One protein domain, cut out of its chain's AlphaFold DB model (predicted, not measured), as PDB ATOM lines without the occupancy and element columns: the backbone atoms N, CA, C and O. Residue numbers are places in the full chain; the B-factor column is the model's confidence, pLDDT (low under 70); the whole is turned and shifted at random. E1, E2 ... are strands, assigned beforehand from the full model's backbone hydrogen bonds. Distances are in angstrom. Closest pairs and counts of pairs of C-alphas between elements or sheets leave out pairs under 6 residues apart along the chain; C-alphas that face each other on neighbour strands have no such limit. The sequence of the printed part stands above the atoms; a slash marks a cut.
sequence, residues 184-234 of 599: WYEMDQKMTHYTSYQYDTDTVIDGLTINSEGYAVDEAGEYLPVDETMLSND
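AT A GLANCE: This is residues 184 to 234 of the 599 residues of an uncharacterized protein of Neglecta sp. 59 (UniProt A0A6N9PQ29). Little regular structure is here: two small two-stranded hairpins, E1 with E2 and E3 with E4, joined by a short link, and a long unnamed stretch, residues 211 to 234, that winds past both. The printed part has 51 residues, 16 of them in the named strands E1, E2, E3, E4, in that order; the class is all strand, both sheets antiparallel. It is compact, radius of gyration of the C-alphas 9.8 A, spanning 30 by 20 by 20 A.

IN THESE COORDINATES: Find C-alpha 184 at (127.216, 158.775, 124.115), where E1, residues 184 to 187, begins. E2, residues 190 to 195, is 16.8 A long. E3 is residues 203 to 205; E4, residues 208 to 210, ends at (119.470, 165.924, 120.377).

HOW THE PARTS SIT: In the hairpin E1 and E2, look at N 185 and O 192, 2.8 A apart. In the hairpin E3 and E4, N 210 and O 203 are 2.8 A apart. The closest C-alphas of E2 and E4, Thr 192 and Ile 210, are 7.6 A apart. E1 is apart from E3 and E4.

THE WHOLE: The farthest C-alphas, Ala 220 and Asp 234, are 30.4 A apart. The printed part has no cut, no link between named strands is long, and no printed residue is under 70 in pLDDT.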
ATOM      1  N   TRP A 184     128.590 159.173 123.805       95.56
ATOM      2  CA  TRP A 184     127.216 158.775 124.115       95.56
ATOM      3  C   TRP A 184     127.127 157.982 125.416       95.56
ATOM      4  O   TRP A 184     127.973 157.140 125.698       95.56
ATOM      5  N   TYR A 185     126.080 158.225 126.194       95.31
ATOM      6  CA  TYR A 185     125.771 157.528 127.438       95.31
ATOM      7  C   TYR A 185     124.279 157.199 127.479       95.31
ATOM      8  O   TYR A 185     123.459 157.838 126.815       95.31
ATOM      9  N   GLU A 186     123.932 156.193 128.270       93.31
ATOM     10  CA  GLU A 186     122.544 155.880 128.585       93.31
ATOM     11  C   GLU A 186     122.112 156.651 129.833       93.31
ATOM     12  O   GLU A 186     122.837 156.689 130.830       93.31
ATOM     13  N   MET A 187     120.920 157.238 129.777       90.69
ATOM     14  CA  MET A 187     120.218 157.765 130.939       90.69
ATOM     15  C   MET A 187     118.711 157.603 130.762       90.69
ATOM     16  O   MET A 187     118.165 157.998 129.735       90.69
ATOM     17  N   ASP A 188     118.027 157.055 131.771       88.38
ATOM     18  CA  ASP A 188     116.561 156.872 131.746       88.38
ATOM     19  C   ASP A 188     116.086 156.106 130.492       88.38
ATOM     20  O   ASP A 188     115.072 156.447 129.881       88.38
ATOM     21  N   GLN A 189     116.850 155.078 130.092       88.81
ATOM     22  CA  GLN A 189     116.631 154.272 128.877       88.81
ATOM     23  C   GLN A 189     116.633 155.091 127.574       88.81
ATOM     24  O   GLN A 189     116.020 154.697 126.580       88.81
ATOM     25  N   LYS A 190     117.313 156.241 127.569       91.31
ATOM     26  CA  LYS A 190     117.477 157.130 126.416       91.31
ATOM     27  C   LYS A 190     118.957 157.401 126.181       91.31
ATOM     28  O   LYS A 190     119.768 157.362 127.107       91.31
ATOM     29  N   MET A 191     119.304 157.712 124.938       94.38
ATOM     30  CA  MET A 191     120.653 158.151 124.588       94.38
ATOM     31  C   MET A 191     120.834 159.638 124.870       94.38
ATOM     32  O   MET A 191     120.041 160.455 124.409       94.38
ATOM     33  N   THR A 192     121.912 159.982 125.564       94.88
ATOM     34  CA  THR A 192     122.376 161.359 125.771       94.88
ATOM     35  C   THR A 192     123.842 161.460 125.356       94.88
ATOM     36  O   THR A 192     124.610 160.518 125.563       94.88
ATOM     37  N   HIS A 193     124.245 162.561 124.727       95.31
ATOM     38  CA  HIS A 193     125.637 162.778 124.324       95.31
ATOM     39  C   HIS A 193     126.287 163.816 125.230       95.31
ATOM     40  O   HIS A 193     125.642 164.789 125.609       95.31
ATOM     41  N   TYR A 194     127.558 163.606 125.555       93.25
ATOM     42  CA  TYR A 194     128.365 164.517 126.349       93.25
ATOM     43  C   TYR A 194     129.515 165.098 125.535       93.25
ATOM     44  O   TYR A 194     130.284 164.365 124.907       93.25
ATOM     45  N   THR A 195     129.699 166.409 125.658       84.50
ATOM     46  CA  THR A 195     130.856 167.136 125.144       84.50
ATOM     47  C   THR A 195     131.461 167.952 126.277       84.50
ATOM     48  O   THR A 195     130.810 168.808 126.867       84.50
ATOM     49  N   SER A 196     132.735 167.706 126.587       85.62
ATOM     50  CA  SER A 196     133.445 168.368 127.690       85.62
ATOM     51  C   SER A 196     132.667 168.297 129.011       85.62
ATOM     52  O   SER A 196     132.407 169.309 129.656       85.62
ATOM     53  N   TYR A 197     132.300 167.080 129.419       89.56
ATOM     54  CA  TYR A 197     131.647 166.767 130.698       89.56
ATOM     55  C   TYR A 197     130.212 167.279 130.870       89.56
ATOM     56  O   TYR A 197     129.591 166.980 131.890       89.56
ATOM     57  N   GLN A 198     129.660 167.985 129.883       90.56
ATOM     58  CA  GLN A 198     128.276 168.452 129.879       90.56
ATOM     59  C   GLN A 198     127.471 167.747 128.795       90.56
ATOM     60  O   GLN A 198     127.996 167.498 127.708       90.56
ATOM     61  N   TYR A 199     126.214 167.414 129.088       91.06
ATOM     62  CA  TYR A 199     125.335 166.847 128.078       91.06
ATOM     63  C   TYR A 199     124.923 167.923 127.070       91.06
ATOM     64  O   TYR A 199     124.679 169.087 127.411       91.06
ATOM     65  N   ASP A 200     124.863 167.515 125.813       80.44
ATOM     66  CA  ASP A 200     124.499 168.367 124.699       80.44
ATOM     67  C   ASP A 200     122.978 168.543 124.611       80.44
ATOM     68  O   ASP A 200     122.216 167.641 124.944       80.44
ATOM     69  N   THR A 201     122.527 169.704 124.141       82.88
ATOM     70  CA  THR A 201     121.108 170.027 123.907       82.88
ATOM     71  C   THR A 201     120.962 170.759 122.584       82.88
ATOM     72  O   THR A 201     121.870 171.494 122.193       82.88
ATOM     73  N   ASP A 202     119.811 170.615 121.926       77.31
ATOM     74  CA  ASP A 202     119.453 171.369 120.714       77.31
ATOM     75  C   ASP A 202     120.547 171.340 119.627       77.31
ATOM     76  O   ASP A 202     120.887 172.354 119.010       77.31
ATOM     77  N   THR A 203     121.137 170.164 119.409       75.56
ATOM     78  CA  THR A 203     122.276 169.978 118.501       75.56
ATOM     79  C   THR A 203     122.135 168.702 117.676       75.56
ATOM     80  O   THR A 203     121.222 167.907 117.881       75.56
ATOM     81  N   VAL A 204     123.053 168.499 116.731       84.38
ATOM     82  CA  VAL A 204     123.167 167.266 115.950       84.38
ATOM     83  C   VAL A 204     124.577 166.714 116.116       84.38
ATOM     84  O   VAL A 204     125.545 167.378 115.744       84.38
ATOM     85  N   ILE A 205     124.686 165.494 116.640       77.56
ATOM     86  CA  ILE A 205     125.952 164.782 116.851       77.56
ATOM     87  C   ILE A 205     125.852 163.420 116.174       77.56
ATOM     88  O   ILE A 205     124.835 162.745 116.287       77.56
ATOM     89  N   ASP A 206     126.876 163.038 115.409       86.69
ATOM     90  CA  ASP A 206     126.911 161.779 114.648       86.69
ATOM     91  C   ASP A 206     125.697 161.559 113.721       86.69
ATOM     92  O   ASP A 206     125.339 160.434 113.383       86.69
ATOM     93  N   GLY A 207     125.060 162.650 113.280       83.00
ATOM     94  CA  GLY A 207     123.848 162.615 112.457       83.00
ATOM     95  C   GLY A 207     122.550 162.365 113.234       83.00
ATOM     96  O   GLY A 207     121.497 162.281 112.607       83.00
ATOM     97  N   LEU A 208     122.605 162.282 114.566       85.69
ATOM     98  CA  LEU A 208     121.446 162.165 115.449       85.69
ATOM     99  C   LEU A 208     121.092 163.527 116.046       85.69
ATOM    100  O   LEU A 208     121.962 164.249 116.536       85.69
ATOM    101  N   THR A 209     119.807 163.870 116.020       87.81
ATOM    102  CA  THR A 209     119.291 165.096 116.640       87.81
ATOM    103  C   THR A 209     119.162 164.899 118.142       87.81
ATOM    104  O   THR A 209     118.625 163.889 118.586       87.81
ATOM    105  N   ILE A 210     119.609 165.877 118.924       82.75
ATOM    106  CA  ILE A 210     119.470 165.924 120.377       82.75
ATOM    107  C   ILE A 210     118.506 167.055 120.730       82.75
ATOM    108  O   ILE A 210     118.711 168.198 120.319       82.75
ATOM    109  N   ASN A 211     117.442 166.736 121.467       74.12
ATOM    110  CA  ASN A 211     116.404 167.695 121.839       74.12
ATOM    111  C   ASN A 211     116.837 168.612 123.004       74.12
ATOM    112  O   ASN A 211     117.940 168.503 123.545       74.12
ATOM    113  N   SER A 212     115.949 169.517 123.416       79.88
ATOM    114  CA  SER A 212     116.194 170.467 124.508       79.88
ATOM    115  C   SER A 212     116.316 169.815 125.892       79.88
ATOM    116  O   SER A 212     116.839 170.426 126.823       79.88
ATOM    117  N   GLU A 213     115.856 168.571 126.040       80.31
ATOM    118  CA  GLU A 213     116.017 167.782 127.265       80.31
ATOM    119  C   GLU A 213     117.375 167.064 127.328       80.31
ATOM    120  O   GLU A 213     117.746 166.566 128.388       80.31
ATOM    121  N   GLY A 214     118.126 167.045 126.221       85.56
ATOM    122  CA  GLY A 214     119.441 166.414 126.121       85.56
ATOM    123  C   GLY A 214     119.421 164.961 125.649       85.56
ATOM    124  O   GLY A 214     120.389 164.231 125.875       85.56
ATOM    125  N   TYR A 215     118.336 164.529 124.997       93.12
ATOM    126  CA  TYR A 215     118.170 163.159 124.511       93.12
ATOM    127  C   TYR A 215     118.101 163.072 122.988       93.12
ATOM    128  O   TYR A 215     117.560 163.959 122.324       93.12
ATOM    129  N   ALA A 216     118.617 161.970 122.442       92.81
ATOM    130  CA  ALA A 216     118.557 161.674 121.019       92.81
ATOM    131  C   ALA A 216     117.117 161.383 120.570       92.81
ATOM    132  O   ALA A 216     116.415 160.576 121.189       92.81
ATOM    133  N   VAL A 217     116.698 162.014 119.477       92.88
ATOM    134  CA  VAL A 217     115.350 161.903 118.915       92.88
ATOM    135  C   VAL A 217     115.378 161.690 117.403       92.88
ATOM    136  O   VAL A 217     116.334 162.067 116.720       92.88
ATOM    137  N   ASP A 218     114.320 161.077 116.880       90.44
ATOM    138  CA  ASP A 218     114.093 160.949 115.443       90.44
ATOM    139  C   ASP A 218     113.542 162.248 114.815       90.44
ATOM    140  O   ASP A 218     113.364 163.271 115.479       90.44
ATOM    141  N   GLU A 219     113.266 162.224 113.506       84.50
ATOM    142  CA  GLU A 219     112.704 163.373 112.775       84.50
ATOM    143  C   GLU A 219     111.315 163.808 113.281       84.50
ATOM    144  O   GLU A 219     110.910 164.949 113.054       84.50
ATOM    145  N   ALA A 220     110.579 162.918 113.956       84.75
ATOM    146  CA  ALA A 220     109.281 163.210 114.555       84.75
ATOM    147  C   ALA A 220     109.399 163.740 115.998       84.75
ATOM    148  O   ALA A 220     108.397 164.188 116.559       84.75
ATOM    149  N   GLY A 221     110.605 163.740 116.573       83.56
ATOM    150  CA  GLY A 221     110.868 164.151 117.950       83.56
ATOM    151  C   GLY A 221     110.675 163.037 118.981       83.56
ATOM    152  O   GLY A 221     110.691 163.324 120.178       83.56
ATOM    153  N   GLU A 222     110.500 161.786 118.550       90.94
ATOM    154  CA  GLU A 222     110.383 160.631 119.444       90.94
ATOM    155  C   GLU A 222     111.767 160.143 119.886       90.94
ATOM    156  O   GLU A 222     112.724 160.168 119.110       90.94
ATOM    157  N   TYR A 223     111.884 159.682 121.136       92.94
ATOM    158  CA  TYR A 223     113.157 159.211 121.686       92.94
ATOM    159  C   TYR A 223     113.692 158.001 120.921       92.94
ATOM    160  O   TYR A 223     112.998 156.993 120.754       92.94
ATOM    161  N   LEU A 224     114.957 158.078 120.514       90.62
ATOM    162  CA  LEU A 224     115.633 156.951 119.887       90.62
ATOM    163  C   LEU A 224     115.921 155.847 120.919       90.62
ATOM    164  O   LEU A 224     116.262 156.150 122.068       90.62
ATOM    165  N   PRO A 225     115.805 154.563 120.528       89.69
ATOM    166  CA  PRO A 225     116.202 153.456 121.390       89.69
ATOM    167  C   PRO A 225     117.709 153.502 121.662       89.69
ATOM    168  O   PRO A 225     118.485 153.967 120.830       89.69
ATOM    169  N   VAL A 226     118.124 152.968 122.812       92.50
ATOM    170  CA  VAL A 226     119.543 152.898 123.183       92.50
ATOM    171  C   VAL A 226     120.307 151.985 122.226       92.50
ATOM    172  O   VAL A 226     120.017 150.792 122.129       92.50
ATOM    173  N   ASP A 227     121.310 152.545 121.550       91.25
ATOM    174  CA  ASP A 227     122.306 151.790 120.797       91.25
ATOM    175  C   ASP A 227     123.539 151.537 121.674       91.25
ATOM    176  O   ASP A 227     124.415 152.393 121.826       91.25
ATOM    177  N   GLU A 228     123.621 150.332 122.244       89.94
ATOM    178  CA  GLU A 228     124.731 149.905 123.107       89.94
ATOM    179  C   GLU A 228     126.108 150.018 122.428       89.94
ATOM    180  O   GLU A 228     127.124 150.120 123.114       89.94
ATOM    181  N   THR A 229     126.172 150.006 121.090       91.50
ATOM    182  CA  THR A 229     127.443 150.078 120.353       91.50
ATOM    183  C   THR A 229     128.030 151.486 120.296       91.50
ATOM    184  O   THR A 229     129.230 151.631 120.058       91.50
ATOM    185  N   MET A 230     127.207 152.510 120.539       90.69
ATOM    186  CA  MET A 230     127.630 153.912 120.571       90.69
ATOM    187  C   MET A 230     128.071 154.358 121.969       90.69
ATOM    188  O   MET A 230     128.743 155.382 122.094       90.69
ATOM    189  N   LEU A 231     127.712 153.605 123.014       92.50
ATOM    190  CA  LEU A 231     127.925 154.012 124.398       92.50
ATOM    191  C   LEU A 231     129.409 154.015 124.790       92.50
ATOM    192  O   LEU A 231     130.144 153.039 124.622       92.50
ATOM    193  N   SER A 232     129.825 155.125 125.381       91.25
ATOM    194  CA  SER A 232     131.127 155.318 125.997       91.25
ATOM    195  C   SER A 232     131.151 154.757 127.420       91.25
ATOM    196  O   SER A 232     130.146 154.725 128.129       91.25
ATOM    197  N   ASN A 233     132.341 154.346 127.857       86.81
ATOM    198  CA  ASN A 233     132.627 153.979 129.246       86.81
ATOM    199  C   ASN A 233     133.645 154.938 129.891       86.81
ATOM    200  O   ASN A 233     134.220 154.625 130.936       86.81
ATOM    201  N   ASP A 234     133.882 156.098 129.273       89.94
ATOM    202  CA  ASP A 234     134.922 157.033 129.688       89.94
ATOM    203  C   ASP A 234     134.406 158.006 130.751       89.94
ATOM    204  O   ASP A 234     133.948 159.114 130.468       89.94
TER     205      ASP A 234